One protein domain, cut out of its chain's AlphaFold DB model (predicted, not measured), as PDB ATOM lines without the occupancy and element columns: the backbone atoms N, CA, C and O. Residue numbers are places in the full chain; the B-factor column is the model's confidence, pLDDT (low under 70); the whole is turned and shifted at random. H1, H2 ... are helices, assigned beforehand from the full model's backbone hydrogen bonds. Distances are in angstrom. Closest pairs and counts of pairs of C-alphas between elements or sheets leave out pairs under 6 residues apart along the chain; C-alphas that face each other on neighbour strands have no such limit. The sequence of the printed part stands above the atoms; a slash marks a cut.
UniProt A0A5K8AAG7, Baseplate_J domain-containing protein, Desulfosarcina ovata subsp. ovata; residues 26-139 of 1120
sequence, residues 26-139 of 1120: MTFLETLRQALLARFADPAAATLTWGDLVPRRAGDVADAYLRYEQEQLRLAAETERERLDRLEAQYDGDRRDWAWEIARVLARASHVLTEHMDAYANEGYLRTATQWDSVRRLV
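What this domain is: This is residues 26 to 139 of the 1120 residues of the protein "Baseplate_J domain-containing protein" of Desulfosarcina ovata subsp. ovata (UniProt A0A5K8AAG7). A loose head of helices, with the long helix H4 running out of it as an arm that ends in the small helix H5. H1, H3 and the part of H4 at residues 103 to 111 make the core of the head, H2 is near H1, and the loop of residues 40 to 63 has no named element; beyond the head, residues 112 to 118 of H4 stand free. The printed part has 114 residues with five named helices, H1 to H5 in order along the chain, and no named strand; the class is all helix. It is only just loose, close to extended, with a radius of gyration of the C-alphas of 19.5 A, and the arm makes much of the length in the spans of 63 by 28 by 27 A.

How they stand to each other: H1, residues 26 to 39, touches H3, residues 80 to 92, through residues 26 to 30 and 87 to 91 alone; the closest C-alphas, those of Met 26 and Tyr 91, are 5.6 A apart, and the lines are about perpendicular at 88 degrees. H1 also touches H4, residues 98 to 123, which takes part with residues 103 to 111 alone; the closest C-alphas, those of Leu 29 and Ala 107, are 5.1 A apart, at a steep tilt of 57 degrees, opposite ways. H2, residues 64 to 76, and H1 are near each other, with 5 pairs of C-alphas within 10 A. H2 and H3 are close but not clearly touching, with the closest C-alphas, Leu 75 and Arg 83, 7.8 A apart. H5, residues 132 to 139, is close to H4 but not clearly touching, the closest C-alphas being Glu 123 and Ser 134 at 6.0 A. H5 is apart from H1, H2 and H3. In H1, H2, H3, H4 and H5 every O i to N i+4 pair is within hydrogen-bond range.

Where its parts are: H1 begins at C-alpha 26, (16.691, 17.044, -46.149), and spans 19.7 A. H2 spans 18.3 A and H3 18.5 A. H4, the longest helix, begins at C-alpha 98, (6.238, 30.178, -49.146), and spans 37.6 A. H5 spans 10.6 A and ends at C-alpha 139, (37.616, 14.186, -13.932).

The domain as a whole: The two C-alphas farthest apart, those of Gly 59 and Val 139, are 63.8 A apart. The printed part has no cut. The link from H1 to H2 is long, with 24 residues; H2 to H3 and H3 to H4 are tight, and H4 to H5 is short. The mean pLDDT of the printed part is 84.6, and residue 96 is under 70.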
ATOM      1  N   MET A  26      17.539  17.623 -45.094       89.56
ATOM      2  CA  MET A  26      16.691  17.044 -46.149       89.56
ATOM      3  C   MET A  26      15.678  16.046 -45.587       89.56
ATOM      4  O   MET A  26      14.485  16.097 -45.889       89.56
ATOM      5  N   THR A  27      16.145  15.165 -44.705       86.44
ATOM      6  CA  THR A  27      15.309  14.157 -44.046       86.44
ATOM      7  C   THR A  27      14.326  14.822 -43.088       86.44
ATOM      8  O   THR A  27      13.162  14.422 -43.007       86.44
ATOM      9  N   PHE A  28      14.764  15.872 -42.390       86.69
ATOM     10  CA  PHE A  28      13.900  16.644 -41.506       86.69
ATOM     11  C   PHE A  28      12.851  17.439 -42.287       86.69
ATOM     12  O   PHE A  28      11.690  17.450 -41.886       86.69
ATOM     13  N   LEU A  29      13.216  18.029 -43.433       89.75
ATOM     14  CA  LEU A  29      12.269  18.689 -44.332       89.75
ATOM     15  C   LEU A  29      11.197  17.711 -44.811       89.75
ATOM     16  O   LEU A  29      10.014  18.030 -44.735       89.75
ATOM     17  N   GLU A  30      11.581  16.510 -45.245       88.94
ATOM     18  CA  GLU A  30      10.609  15.496 -45.659       88.94
ATOM     19  C   GLU A  30       9.717  15.054 -44.499       88.94
ATOM     20  O   GLU A  30       8.502  14.956 -44.655       88.94
ATOM     21  N   THR A  31      10.293  14.837 -43.319       87.56
ATOM     22  CA  THR A  31       9.530  14.449 -42.124       87.56
ATOM     23  C   THR A  31       8.526  15.532 -41.738       87.56
ATOM     24  O   THR A  31       7.364  15.231 -41.467       87.56
ATOM     25  N   LEU A  32       8.950  16.797 -41.755       88.19
ATOM     26  CA  LEU A  32       8.103  17.948 -41.476       88.19
ATOM     27  C   LEU A  32       6.995  18.075 -42.524       88.19
ATOM     28  O   LEU A  32       5.832  18.226 -42.165       88.19
ATOM     29  N   ARG A  33       7.335  17.950 -43.809       89.06
ATOM     30  CA  ARG A  33       6.386  17.984 -44.926       89.06
ATOM     31  C   ARG A  33       5.312  16.910 -44.779       89.06
ATOM     32  O   ARG A  33       4.129  17.222 -44.850       89.06
ATOM     33  N   GLN A  34       5.715  15.668 -44.518       87.94
ATOM     34  CA  GLN A  34       4.810  14.538 -44.294       87.94
ATOM     35  C   GLN A  34       3.930  14.743 -43.061       87.94
ATOM     36  O   GLN A  34       2.726  14.510 -43.114       87.94
ATOM     37  N   ALA A  35       4.504  15.229 -41.959       88.00
ATOM     38  CA  ALA A  35       3.756  15.508 -40.739       88.00
ATOM     39  C   ALA A  35       2.739  16.644 -40.926       88.00
ATOM     40  O   ALA A  35       1.621  16.544 -40.424       88.00
ATOM     41  N   LEU A  36       3.099  17.705 -41.657       87.19
ATOM     42  CA  LEU A  36       2.197  18.808 -41.995       87.19
ATOM     43  C   LEU A  36       1.064  18.328 -42.905       87.19
ATOM     44  O   LEU A  36      -0.098  18.599 -42.617       87.19
ATOM     45  N   LEU A  37       1.386  17.567 -43.954       87.19
ATOM     46  CA  LEU A  37       0.391  16.987 -44.855       87.19
ATOM     47  C   LEU A  37      -0.565  16.050 -44.114       87.19
ATOM     48  O   LEU A  37      -1.770  16.194 -44.254       87.19
ATOM     49  N   ALA A  38      -0.054  15.157 -43.266       85.06
ATOM     50  CA  ALA A  38      -0.881  14.242 -42.484       85.06
ATOM     51  C   ALA A  38      -1.742  14.962 -41.434       85.06
ATOM     52  O   ALA A  38      -2.886  14.580 -41.205       85.06
ATOM     53  N   ARG A  39      -1.210  16.003 -40.780       87.69
ATOM     54  CA  ARG A  39      -1.925  16.760 -39.738       87.69
ATOM     55  C   ARG A  39      -3.033  17.648 -40.303       87.69
ATOM     56  O   ARG A  39      -4.011  17.893 -39.604       87.69
ATOM     57  N   PHE A  40      -2.850  18.157 -41.518       86.62
ATOM     58  CA  PHE A  40      -3.760  19.098 -42.175       86.62
ATOM     59  C   PHE A  40      -4.423  18.507 -43.430       86.62
ATOM     60  O   PHE A  40      -4.847  19.244 -44.324       86.62
ATOM     61  N   ALA A  41      -4.502  17.179 -43.501       84.19
ATOM     62  CA  ALA A  41      -5.381  16.469 -44.415       84.19
ATOM     63  C   ALA A  41      -6.713  16.205 -43.712       84.19
ATOM     64  O   ALA A  41      -6.725  15.740 -42.572       84.19
ATOM     65  N   ASP A  42      -7.822  16.458 -44.404       84.56
ATOM     66  CA  ASP A  42      -9.138  15.970 -44.001       84.56
ATOM     67  C   ASP A  42      -9.562  14.843 -44.956       84.56
ATOM     68  O   ASP A  42      -9.986  15.122 -46.084       84.56
ATOM     69  N   PRO A  43      -9.455  13.571 -44.530       77.94
ATOM     70  CA  PRO A  43      -9.828  12.433 -45.360       77.94
ATOM     71  C   PRO A  43     -11.330  12.325 -45.612       77.94
ATOM     72  O   PRO A  43     -11.737  11.755 -46.620       77.94
ATOM     73  N   ALA A  44     -12.163  12.851 -44.708       83.69
ATOM     74  CA  ALA A  44     -13.615  12.794 -44.849       83.69
ATOM     75  C   ALA A  44     -14.115  13.822 -45.874       83.69
ATOM     76  O   ALA A  44     -15.077  13.557 -46.592       83.69
ATOM     77  N   ALA A  45     -13.444  14.974 -45.956       82.38
ATOM     78  CA  ALA A  45     -13.739  16.023 -46.929       82.38
ATOM     79  C   ALA A  45     -12.902  15.936 -48.222       82.38
ATOM     80  O   ALA A  45     -13.157  16.709 -49.142       82.38
ATOM     81  N   ALA A  46     -11.907  15.041 -48.292       82.50
ATOM     82  CA  ALA A  46     -10.925  14.943 -49.380       82.50
ATOM     83  C   ALA A  46     -10.242  16.289 -49.707       82.50
ATOM     84  O   ALA A  46     -10.032  16.639 -50.867       82.50
ATOM     85  N   THR A  47      -9.901  17.072 -48.676       80.69
ATOM     86  CA  THR A  47      -9.232  18.375 -48.837       80.69
ATOM     87  C   THR A  47      -7.865  18.400 -48.157       80.69
ATOM     88  O   THR A  47      -7.652  17.776 -47.115       80.69
ATOM     89  N   LEU A  48      -6.918  19.127 -48.762       84.00
ATOM     90  CA  LEU A  48      -5.542  19.267 -48.280       84.00
ATOM     91  C   LEU A  48      -5.190  20.754 -48.152       84.00
ATOM     92  O   LEU A  48      -5.074  21.451 -49.161       84.00
ATOM     93  N   THR A  49      -5.001  21.255 -46.926       82.62
ATOM     94  CA  THR A  49      -4.729  22.690 -46.697       82.62
ATOM     95  C   THR A  49      -3.378  23.133 -47.267       82.62
ATOM     96  O   THR A  49      -3.262  24.241 -47.779       82.62
ATOM     97  N   TRP A  50      -2.365  22.264 -47.233       81.06
ATOM     98  CA  TRP A  50      -1.015  22.541 -47.740       81.06
ATOM     99  C   TRP A  50      -0.723  21.765 -49.033       81.06
ATOM    100  O   TRP A  50       0.278  21.058 -49.139       81.06
ATOM    101  N   GLY A  51      -1.622  21.879 -50.017       78.81
ATOM    102  CA  GLY A  51      -1.548  21.180 -51.310       78.81
ATOM    103  C   GLY A  51      -0.220  21.328 -52.060       78.81
ATOM    104  O   GLY A  51       0.226  20.389 -52.718       78.81
ATOM    105  N   ASP A  52       0.434  22.482 -51.930       78.81
ATOM    106  CA  ASP A  52       1.685  22.804 -52.627       78.81
ATOM    107  C   ASP A  52       2.933  22.151 -52.000       78.81
ATOM    108  O   ASP A  52       3.994  22.079 -52.626       78.81
ATOM    109  N   LEU A  53       2.795  21.552 -50.810       82.75
ATOM    110  CA  LEU A  53       3.814  20.674 -50.232       82.75
ATOM    111  C   LEU A  53       3.871  19.299 -50.926       82.75
ATOM    112  O   LEU A  53       4.788  18.519 -50.666       82.75
ATOM    113  N   VAL A  54       2.930  18.968 -51.814       85.25
ATOM    114  CA  VAL A  54       3.007  17.768 -52.662       85.25
ATOM    115  C   VAL A  54       3.738  18.129 -53.965       85.25
ATOM    116  O   VAL A  54       3.335  19.080 -54.634       85.25
ATOM    117  N   PRO A  55       4.827  17.427 -54.347       79.12
ATOM    118  CA  PRO A  55       5.502  17.651 -55.626       79.12
ATOM    119  C   PRO A  55       4.525  17.608 -56.805       79.12
ATOM    120  O   PRO A  55       3.786  16.641 -56.932       79.12
ATOM    121  N   ARG A  56       4.553  18.628 -57.673       76.94
ATOM    122  CA  ARG A  56       3.836  18.596 -58.957       76.94
ATOM    123  C   ARG A  56       4.742  17.992 -60.027       76.94
ATOM    124  O   ARG A  56       5.865  18.459 -60.211       76.94
ATOM    125  N   ARG A  57       4.251  16.986 -60.739       77.31
ATOM    126  CA  ARG A  57       4.920  16.296 -61.845       77.31
ATOM    127  C   ARG A  57       4.124  16.471 -63.133       77.31
ATOM    128  O   ARG A  57       2.935  16.796 -63.133       77.31
ATOM    129  N   ALA A  58       4.806  16.278 -64.257       74.56
ATOM    130  CA  ALA A  58       4.166  16.329 -65.561       74.56
ATOM    131  C   ALA A  58       3.118  15.208 -65.675       74.56
ATOM    132  O   ALA A  58       3.457  14.034 -65.563       74.56
ATOM    133  N   GLY A  59       1.857  15.583 -65.907       72.62
ATOM    134  CA  GLY A  59       0.738  14.640 -66.020       72.62
ATOM    135  C   GLY A  59      -0.042  14.388 -64.727       72.62
ATOM    136  O   GLY A  59      -0.979  13.594 -64.753       72.62
ATOM    137  N   ASP A  60       0.293  15.064 -63.624       77.75
ATOM    138  CA  ASP A  60      -0.468  14.930 -62.382       77.75
ATOM    139  C   ASP A  60      -1.906  15.458 -62.507       77.75
ATOM    140  O   ASP A  60      -2.189  16.445 -63.194       77.75
ATOM    141  N   VAL A  61      -2.818  14.842 -61.751       75.38
ATOM    142  CA  VAL A  61      -4.198  15.320 -61.608       75.38
ATOM    143  C   VAL A  61      -4.255  16.697 -60.932       75.38
ATOM    144  O   VAL A  61      -3.406  17.063 -60.112       75.38
ATOM    145  N   ALA A  62      -5.275  17.488 -61.284       75.75
ATOM    146  CA  ALA A  62      -5.460  18.830 -60.727       75.75
ATOM    147  C   ALA A  62      -5.748  18.798 -59.214       75.75
ATOM    148  O   ALA A  62      -5.298  19.690 -58.492       75.75
ATOM    149  N   ASP A  63      -6.442  17.754 -58.750       84.69
ATOM    150  CA  ASP A  63      -6.817  17.550 -57.353       84.69
ATOM    151  C   ASP A  63      -5.605  17.220 -56.467       84.69
ATOM    152  O   ASP A  63      -4.862  16.268 -56.710       84.69
ATOM    153  N   ALA A  64      -5.391  18.027 -55.428       81.31
ATOM    154  CA  ALA A  64      -4.222  17.908 -54.563       81.31
ATOM    155  C   ALA A  64      -4.281  16.690 -53.625       81.31
ATOM    156  O   ALA A  64      -3.225  16.182 -53.241       81.31
ATOM    157  N   TYR A  65      -5.479  16.218 -53.268       83.56
ATOM    158  CA  TYR A  65      -5.663  15.079 -52.372       83.56
ATOM    159  C   TYR A  65      -5.351  13.763 -53.101       83.56
ATOM    160  O   TYR A  65      -4.584  12.943 -52.600       83.56
ATOM    161  N   LEU A  66      -5.816  13.614 -54.344       83.56
ATOM    162  CA  LEU A  66      -5.456  12.478 -55.200       83.56
ATOM    163  C   LEU A  66      -3.955  12.444 -55.527       83.56
ATOM    164  O   LEU A  66      -3.350  11.371 -55.496       83.56
ATOM    165  N   ARG A  67      -3.317  13.603 -55.775       86.81
ATOM    166  CA  ARG A  67      -1.846  13.673 -55.910       86.81
ATOM    167  C   ARG A  67      -1.133  13.203 -54.644       86.81
ATOM    168  O   ARG A  67      -0.121  12.514 -54.733       86.81
ATOM    169  N   TYR A  68      -1.637  13.580 -53.470       86.62
ATOM    170  CA  TYR A  68      -1.074  13.142 -52.196       86.62
ATOM    171  C   TYR A  68      -1.153  11.618 -52.040       86.62
ATOM    172  O   TYR A  68      -0.136  11.008 -51.721       86.62
ATOM    173  N   GLU A  69      -2.301  10.990 -52.321       85.81
ATOM    174  CA  GLU A  69      -2.448   9.526 -52.252       85.81
ATOM    175  C   GLU A  69      -1.508   8.793 -53.222       85.81
ATOM    176  O   GLU A  69      -0.841   7.831 -52.832       85.81
ATOM    177  N   GLN A  70      -1.399   9.279 -54.464       85.69
ATOM    178  CA  GLN A  70      -0.458   8.747 -55.456       85.69
ATOM    179  C   GLN A  70       0.992   8.873 -54.983       85.69
ATOM    180  O   GLN A  70       1.772   7.927 -55.100       85.69
ATOM    181  N   GLU A  71       1.353  10.020 -54.408       86.00
ATOM    182  CA  GLU A  71       2.691  10.247 -53.880       86.00
ATOM    183  C   GLU A  71       2.978   9.350 -52.666       86.00
ATOM    184  O   GLU A  71       4.073   8.805 -52.586       86.00
ATOM    185  N   GLN A  72       2.020   9.109 -51.762       87.50
ATOM    186  CA  GLN A  72       2.206   8.176 -50.638       87.50
ATOM    187  C   GLN A  72       2.445   6.737 -51.105       87.50
ATOM    188  O   GLN A  72       3.352   6.072 -50.604       87.50
ATOM    189  N   LEU A  73       1.670   6.263 -52.085       86.44
ATOM    190  CA  LEU A  73       1.858   4.936 -52.681       86.44
ATOM    191  C   LEU A  73       3.229   4.809 -53.347       86.44
ATOM    192  O   LEU A  73       3.901   3.791 -53.197       86.44
ATOM    193  N   ARG A  74       3.663   5.862 -54.046       86.00
ATOM    194  CA  ARG A  74       4.978   5.914 -54.682       86.00
ATOM    195  C   ARG A  74       6.099   5.880 -53.647       86.00
ATOM    196  O   ARG A  74       7.007   5.075 -53.788       86.00
ATOM    197  N   LEU A  75       6.012   6.703 -52.602       88.00
ATOM    198  CA  LEU A  75       6.982   6.741 -51.502       88.00
ATOM    199  C   LEU A  75       7.071   5.399 -50.765       88.00
ATOM    200  O   LEU A  75       8.157   5.000 -50.358       88.00
ATOM    201  N   ALA A  76       5.951   4.687 -50.621       86.19
ATOM    202  CA  ALA A  76       5.923   3.352 -50.025       86.19
ATOM    203  C   ALA A  76       6.596   2.276 -50.902       86.19
ATOM    204  O   ALA A  76       6.975   1.229 -50.382       86.19
ATOM    205  N   ALA A  77       6.741   2.527 -52.208       88.12
ATOM    206  CA  ALA A  77       7.359   1.622 -53.174       88.12
ATOM    207  C   ALA A  77       8.827   1.966 -53.508       88.12
ATOM    208  O   ALA A  77       9.446   1.235 -54.277       88.12
ATOM    209  N   GLU A  78       9.384   3.055 -52.959       90.00
ATOM    210  CA  GLU A  78      10.766   3.487 -53.223       90.00
ATOM    211  C   GLU A  78      11.802   2.542 -52.595       90.00
ATOM    212  O   GLU A  78      11.685   2.130 -51.438       90.00
ATOM    213  N   THR A  79      12.876   2.268 -53.336       90.56
ATOM    214  CA  THR A  79      14.110   1.708 -52.767       90.56
ATOM    215  C   THR A  79      14.890   2.776 -51.987       90.56
ATOM    216  O   THR A  79      14.707   3.977 -52.184       90.56
ATOM    217  N   GLU A  80      15.812   2.365 -51.109       82.62
ATOM    218  CA  GLU A  80      16.584   3.313 -50.286       82.62
ATOM    219  C   GLU A  80      17.450   4.268 -51.130       82.62
ATOM    220  O   GLU A  80      17.589   5.439 -50.786       82.62
ATOM    221  N   ARG A  81      17.985   3.809 -52.272       82.88
ATOM    222  CA  ARG A  81      18.762   4.673 -53.174       82.88
ATOM    223  C   ARG A  81      17.883   5.737 -53.829       82.88
ATOM    224  O   ARG A  81      18.217   6.915 -53.774       82.88
ATOM    225  N   GLU A  82      16.735   5.333 -54.367       86.69
ATOM    226  CA  GLU A  82      15.761   6.250 -54.975       86.69
ATOM    227  C   GLU A  82      15.229   7.266 -53.959       86.69
ATOM    228  O   GLU A  82      15.012   8.433 -54.290       86.69
ATOM    229  N   ARG A  83      15.059   6.840 -52.703       87.06
ATOM    230  CA  ARG A  83      14.682   7.720 -51.600       87.06
ATOM    231  C   ARG A  83      15.735   8.797 -51.353       87.06
ATOM    232  O   ARG A  83      15.362   9.959 -51.212       87.06
ATOM    233  N   LEU A  84      17.018   8.435 -51.278       83.94
ATOM    234  CA  LEU A  84      18.108   9.392 -51.052       83.94
ATOM    235  C   LEU A  84      18.229  10.390 -52.209       83.94
ATOM    236  O   LEU A  84      18.204  11.595 -51.957       83.94
ATOM    237  N   ASP A  85      18.246   9.900 -53.452       86.69
ATOM    238  CA  ASP A  85      18.343  10.743 -54.651       86.69
ATOM    239  C   ASP A  85      17.137  11.704 -54.749       86.69
ATOM    240  O   ASP A  85      17.274  12.878 -55.101       86.69
ATOM    241  N   ARG A  86      15.934  11.246 -54.366       88.81
ATOM    242  CA  ARG A  86      14.759  12.120 -54.274       88.81
ATOM    243  C   ARG A  86      14.898  13.157 -53.172       88.81
ATOM    244  O   ARG A  86      14.536  14.302 -53.411       88.81
ATOM    245  N   LEU A  87      15.293  12.767 -51.959       89.38
ATOM    246  CA  LEU A  87      15.404  13.699 -50.832       89.38
ATOM    247  C   LEU A  87      16.352  14.852 -51.169       89.38
ATOM    248  O   LEU A  87      16.031  15.998 -50.860       89.38
ATOM    249  N   GLU A  88      17.452  14.543 -51.852       86.88
ATOM    250  CA  GLU A  88      18.409  15.511 -52.385       86.88
ATOM    251  C   GLU A  88      17.766  16.414 -53.443       86.88
ATOM    252  O   GLU A  88      17.644  17.622 -53.235       86.88
ATOM    253  N   ALA A  89      17.205  15.834 -54.510       86.12
ATOM    254  CA  ALA A  89      16.547  16.598 -55.573       86.12
ATOM    255  C   ALA A  89      15.385  17.471 -55.057       86.12
ATOM    256  O   ALA A  89      15.118  18.567 -55.552       86.12
ATOM    257  N   GLN A  90      14.667  16.980 -54.052       84.62
ATOM    258  CA  GLN A  90      13.556  17.670 -53.419       84.62
ATOM    259  C   GLN A  90      14.042  18.822 -52.537       84.62
ATOM    260  O   GLN A  90      13.425  19.889 -52.539       84.62
ATOM    261  N   TYR A  91      15.126  18.630 -51.785       87.62
ATOM    262  CA  TYR A  91      15.693  19.678 -50.948       87.62
ATOM    263  C   TYR A  91      16.322  20.798 -51.784       87.62
ATOM    264  O   TYR A  91      16.070  21.957 -51.463       87.62
ATOM    265  N   ASP A  92      17.013  20.480 -52.880       85.62
ATOM    266  CA  ASP A  92      17.693  21.468 -53.735       85.62
ATOM    267  C   ASP A  92      16.796  22.089 -54.816       85.62
ATOM    268  O   ASP A  92      17.109  23.147 -55.364       85.62
ATOM    269  N   GLY A  93      15.655  21.469 -55.125       81.50
ATOM    270  CA  GLY A  93      14.754  21.950 -56.171       81.50
ATOM    271  C   GLY A  93      14.194  23.352 -55.895       81.50
ATOM    272  O   GLY A  93      13.695  23.627 -54.800       81.50
ATOM    273  N   ASP A  94      14.213  24.236 -56.896       74.94
ATOM    274  CA  ASP A  94      13.587  25.563 -56.800       74.94
ATOM    275  C   ASP A  94      12.059  25.421 -56.694       74.94
ATOM    276  O   ASP A  94      11.393  24.903 -57.597       74.94
ATOM    277  N   ARG A  95      11.498  25.869 -55.569       75.62
ATOM    278  CA  ARG A  95      10.056  25.959 -55.348       75.62
ATOM    279  C   ARG A  95       9.741  27.349 -54.831       75.62
ATOM    280  O   ARG A  95      10.018  27.674 -53.687       75.62
ATOM    281  N   ARG A  96       9.088  28.160 -55.661       68.62
ATOM    282  CA  ARG A  96       8.650  29.523 -55.307       68.62
ATOM    283  C   ARG A  96       7.400  29.535 -54.416       68.62
ATOM    284  O   ARG A  96       6.510  30.357 -54.616       68.62
ATOM    285  N   ASP A  97       7.314  28.598 -53.476       80.56
ATOM    286  CA  ASP A  97       6.196  28.432 -52.553       80.56
ATOM    287  C   ASP A  97       6.627  28.786 -51.124       80.56
ATOM    288  O   ASP A  97       7.602  28.251 -50.595       80.56
ATOM    289  N   TRP A  98       5.892  29.695 -50.483       81.25
ATOM    290  CA  TRP A  98       6.238  30.178 -49.146       81.25
ATOM    291  C   TRP A  98       6.126  29.094 -48.072       81.25
ATOM    292  O   TRP A  98       6.914  29.103 -47.129       81.25
ATOM    293  N   ALA A  99       5.185  28.152 -48.195       80.81
ATOM    294  CA  ALA A  99       5.048  27.058 -47.237       80.81
ATOM    295  C   ALA A  99       6.262  26.130 -47.293       80.81
ATOM    296  O   ALA A  99       6.788  25.716 -46.257       80.81
ATOM    297  N   TRP A 100       6.722  25.843 -48.509       86.81
ATOM    298  CA  TRP A 100       7.921  25.063 -48.753       86.81
ATOM    299  C   TRP A 100       9.173  25.735 -48.198       86.81
ATOM    300  O   TRP A 100       9.912  25.108 -47.441       86.81
ATOM    301  N   GLU A 101       9.394  27.011 -48.523       87.00
ATOM    302  CA  GLU A 101      10.576  27.747 -48.067       87.00
ATOM    303  C   GLU A 101      10.598  27.913 -46.543       87.00
ATOM    304  O   GLU A 101      11.641  27.722 -45.918       87.00
ATOM    305  N   ILE A 102       9.449  28.164 -45.906       87.31
ATOM    306  CA  ILE A 102       9.351  28.207 -44.438       87.31
ATOM    307  C   ILE A 102       9.694  26.840 -43.832       87.31
ATOM    308  O   ILE A 102      10.479  26.772 -42.883       87.31
ATOM    309  N   ALA A 103       9.152  25.748 -44.379       87.56
ATOM    310  CA  ALA A 103       9.458  24.398 -43.910       87.56
ATOM    311  C   ALA A 103      10.943  24.046 -44.114       87.56
ATOM    312  O   ALA A 103      11.566  23.470 -43.221       87.56
ATOM    313  N   ARG A 104      11.528  24.436 -45.251       89.50
ATOM    314  CA  ARG A 104      12.945  24.241 -45.595       89.50
ATOM    315  C   ARG A 104      13.864  25.011 -44.651       89.50
ATOM    316  O   ARG A 104      14.802  24.426 -44.112       89.50
ATOM    317  N   VAL A 105      13.583  26.289 -44.394       90.75
ATOM    318  CA  VAL A 105      14.355  27.113 -43.450       90.75
ATOM    319  C   VAL A 105      14.233  26.569 -42.029       90.75
ATOM    320  O   VAL A 105      15.250  26.445 -41.348       90.75
ATOM    321  N   LEU A 106      13.031  26.181 -41.590       90.44
ATOM    322  CA  LEU A 106      12.836  25.561 -40.277       90.44
ATOM    323  C   LEU A 106      13.609  24.243 -40.160       90.44
ATOM    324  O   LEU A 106      14.241  23.999 -39.133       90.44
ATOM    325  N   ALA A 107      13.601  23.413 -41.203       89.81
ATOM    326  CA  ALA A 107      14.349  22.163 -41.228       89.81
ATOM    327  C   ALA A 107      15.863  22.385 -41.184       89.81
ATOM    328  O   ALA A 107      16.562  21.699 -40.438       89.81
ATOM    329  N   ARG A 108      16.369  23.386 -41.911       90.44
ATOM    330  CA  ARG A 108      17.780  23.782 -41.867       90.44
ATOM    331  C   ARG A 108      18.179  24.331 -40.498       90.44
ATOM    332  O   ARG A 108      19.201  23.917 -39.960       90.44
ATOM    333  N   ALA A 109      17.384  25.233 -39.927       90.69
ATOM    334  CA  ALA A 109      17.632  25.796 -38.601       90.69
ATOM    335  C   ALA A 109      17.600  24.712 -37.517       90.69
ATOM    336  O   ALA A 109      18.469  24.687 -36.650       90.69
ATOM    337  N   SER A 110      16.645  23.780 -37.617       87.12
ATOM    338  CA  SER A 110      16.570  22.616 -36.736       87.12
ATOM    339  C   SER A 110      17.825  21.765 -36.878       87.12
ATOM    340  O   SER A 110      18.478  21.529 -35.877       87.12
ATOM    341  N   HIS A 111      18.241  21.408 -38.098       86.38
ATOM    342  CA  HIS A 111      19.463  20.631 -38.322       86.38
ATOM    343  C   HIS A 111      20.702  21.276 -37.676       86.38
ATOM    344  O   HIS A 111      21.418  20.617 -36.927       86.38
ATOM    345  N   VAL A 112      20.915  22.580 -37.889       88.50
ATOM    346  CA  VAL A 112      22.038  23.306 -37.275       88.50
ATOM    347  C   VAL A 112      21.944  23.282 -35.750       88.50
ATOM    348  O   VAL A 112      22.933  22.982 -35.085       88.50
ATOM    349  N   LEU A 113      20.770  23.570 -35.179       87.69
ATOM    350  CA  LEU A 113      20.570  23.540 -33.729       87.69
ATOM    351  C   LEU A 113      20.858  22.148 -33.154       87.69
ATOM    352  O   LEU A 113      21.516  22.032 -32.123       87.69
ATOM    353  N   THR A 114      20.402  21.094 -33.830       83.38
ATOM    354  CA  THR A 114      20.593  19.717 -33.377       83.38
ATOM    355  C   THR A 114      22.049  19.273 -33.454       83.38
ATOM    356  O   THR A 114      22.497  18.592 -32.541       83.38
ATOM    357  N   GLU A 115      22.824  19.731 -34.444       83.38
ATOM    358  CA  GLU A 115      24.276  19.484 -34.489       83.38
ATOM    359  C   GLU A 115      25.005  20.160 -33.312       83.38
ATOM    360  O   GLU A 115      25.890  19.561 -32.702       83.38
ATOM    361  N   HIS A 116      24.598  21.375 -32.919       86.12
ATOM    362  CA  HIS A 116      25.160  22.038 -31.733       86.12
ATOM    363  C   HIS A 116      24.767  21.319 -30.435       86.12
ATOM    364  O   HIS A 116      25.598  21.161 -29.543       86.12
ATOM    365  N   MET A 117      23.515  20.864 -30.319       85.50
ATOM    366  CA  MET A 117      23.066  20.073 -29.170       85.50
ATOM    367  C   MET A 117      23.820  18.745 -29.068       85.50
ATOM    368  O   MET A 117      24.233  18.378 -27.971       85.50
ATOM    369  N   ASP A 118      24.041  18.060 -30.193       82.56
ATOM    370  CA  ASP A 118      24.856  16.847 -30.253       82.56
ATOM    371  C   ASP A 118      26.295  17.140 -29.805       82.56
ATOM    372  O   ASP A 118      26.839  16.400 -28.985       82.56
ATOM    373  N   ALA A 119      26.909  18.232 -30.272       83.75
ATOM    374  CA  ALA A 119      28.250  18.633 -29.844       83.75
ATOM    375  C   ALA A 119      28.321  18.883 -28.325       83.75
ATOM    376  O   ALA A 119      29.166  18.302 -27.647       83.75
ATOM    377  N   TYR A 120      27.395  19.666 -27.759       85.25
ATOM    378  CA  TYR A 120      27.359  19.915 -26.313       85.25
ATOM    379  C   TYR A 120      27.072  18.656 -25.492       85.25
ATOM    380  O   TYR A 120      27.667  18.468 -24.433       85.25
ATOM    381  N   ALA A 121      26.186  17.779 -25.968       83.38
ATOM    382  CA  ALA A 121      25.900  16.516 -25.300       83.38
ATOM    383  C   ALA A 121      27.137  15.609 -25.262       83.38
ATOM    384  O   ALA A 121      27.384  14.963 -24.245       83.38
ATOM    385  N   ASN A 122      27.937  15.593 -26.333       83.12
ATOM    386  CA  ASN A 122      29.196  14.853 -26.368       83.12
ATOM    387  C   ASN A 122      30.221  15.398 -25.359       83.12
ATOM    388  O   ASN A 122      30.912  14.607 -24.727       83.12
ATOM    389  N   GLU A 123      30.263  16.706 -25.112       87.31
ATOM    390  CA  GLU A 123      31.141  17.304 -24.092       87.31
ATOM    391  C   GLU A 123      30.698  17.036 -22.640       87.31
ATOM    392  O   GLU A 123      31.497  17.168 -21.715       87.31
ATOM    393  N   GLY A 124      29.446  16.626 -22.415       85.88
ATOM    394  CA  GLY A 124      28.891  16.384 -21.078       85.88
ATOM    395  C   GLY A 124      29.273  15.047 -20.431       85.88
ATOM    396  O   GLY A 124      28.984  14.847 -19.252       85.88
ATOM    397  N   TYR A 125      29.908  14.130 -21.169       81.31
ATOM    398  CA  TYR A 125      30.315  12.815 -20.665       81.31
ATOM    399  C   TYR A 125      31.783  12.549 -20.949       81.31
ATOM    400  O   TYR A 125      32.272  12.782 -22.052       81.31
ATOM    401  N   LEU A 126      32.467  11.942 -19.980       81.94
ATOM    402  CA  LEU A 126      33.909  11.735 -20.059       81.94
ATOM    403  C   LEU A 126      34.330  10.924 -21.299       81.94
ATOM    404  O   LEU A 126      35.283  11.271 -21.988       81.94
ATOM    405  N   ARG A 127      33.579   9.876 -21.652       80.19
ATOM    406  CA  ARG A 127      33.892   9.027 -22.813       80.19
ATOM    407  C   ARG A 127      33.612   9.657 -24.169       80.19
ATOM    408  O   ARG A 127      34.062   9.089 -25.156       80.19
ATOM    409  N   THR A 128      32.921  10.787 -24.249       81.81
ATOM    410  CA  THR A 128      32.615  11.466 -25.523       81.81
ATOM    411  C   THR A 128      33.220  12.861 -25.622       81.81
ATOM    412  O   THR A 128      33.331  13.375 -26.732       81.81
ATOM    413  N   ALA A 129      33.643  13.450 -24.501       85.12
ATOM    414  CA  ALA A 129      34.203  14.792 -24.461       85.12
ATOM    415  C   ALA A 129      35.509  14.872 -25.252       85.12
ATOM    416  O   ALA A 129      36.409  14.047 -25.083       85.12
ATOM    417  N   THR A 130      35.607  15.871 -26.122       82.56
ATOM    418  CA  THR A 130      36.776  16.101 -26.974       82.56
ATOM    419  C   THR A 130      37.585  17.306 -26.517       82.56
ATOM    420  O   THR A 130      38.796  17.337 -26.733       82.56
ATOM    421  N   GLN A 131      36.952  18.274 -25.845       86.19
ATOM    422  CA  GLN A 131      37.641  19.451 -25.336       86.19
ATOM    423  C   GLN A 131      38.304  19.172 -23.990       86.19
ATOM    424  O   GLN A 131      37.719  18.585 -23.077       86.19
ATOM    425  N   TRP A 132      39.531  19.672 -23.854       83.56
ATOM    426  CA  TRP A 132      40.333  19.516 -22.648       83.56
ATOM    427  C   TRP A 132      39.634  20.027 -21.383       83.56
ATOM    428  O   TRP A 132      39.570  19.310 -20.388       83.56
ATOM    429  N   ASP A 133      39.059  21.232 -21.429       85.56
ATOM    430  CA  ASP A 133      38.402  21.842 -20.267       85.56
ATOM    431  C   ASP A 133      37.198  21.027 -19.775       85.56
ATOM    432  O   ASP A 133      36.952  20.956 -18.568       85.56
ATOM    433  N   SER A 134      36.457  20.394 -20.690       89.06
ATOM    434  CA  SER A 134      35.346  19.499 -20.351       89.06
ATOM    435  C   SER A 134      35.859  18.261 -19.621       89.06
ATOM    436  O   SER A 134      35.387  17.953 -18.527       89.06
ATOM    437  N   VAL A 135      36.864  17.582 -20.192       86.38
ATOM    438  CA  VAL A 135      37.481  16.385 -19.599       86.38
ATOM    439  C   VAL A 135      38.036  16.706 -18.215       86.38
ATOM    440  O   VAL A 135      37.672  16.041 -17.249       86.38
ATOM    441  N   ARG A 136      38.833  17.773 -18.095       85.25
ATOM    442  CA  ARG A 136      39.408  18.237 -16.828       85.25
ATOM    443  C   ARG A 136      38.348  18.407 -15.741       85.25
ATOM    444  O   ARG A 136      38.492  17.839 -14.666       85.25
ATOM    445  N   ARG A 137      37.273  19.154 -16.015       86.25
ATOM    446  CA  ARG A 137      36.211  19.414 -15.024       86.25
ATOM    447  C   ARG A 137      35.459  18.145 -14.630       86.25
ATOM    448  O   ARG A 137      35.119  17.981 -13.463       86.25
ATOM    449  N   LEU A 138      35.194  17.257 -15.590       87.69
ATOM    450  CA  LEU A 138      34.508  15.989 -15.329       87.69
ATOM    451  C   LEU A 138      35.354  15.052 -14.465       87.69
ATOM    452  O   LEU A 138      34.813  14.399 -13.582       87.69
ATOM    453  N   VAL A 139      36.665  14.998 -14.704       86.81
ATOM    454  CA  VAL A 139      37.616  14.186 -13.932       86.81
ATOM    455  C   VAL A 139      37.840  14.779 -12.533       86.81
ATOM    456  O   VAL A 139      37.834  14.036 -11.554       86.81
TER     457      VAL A 139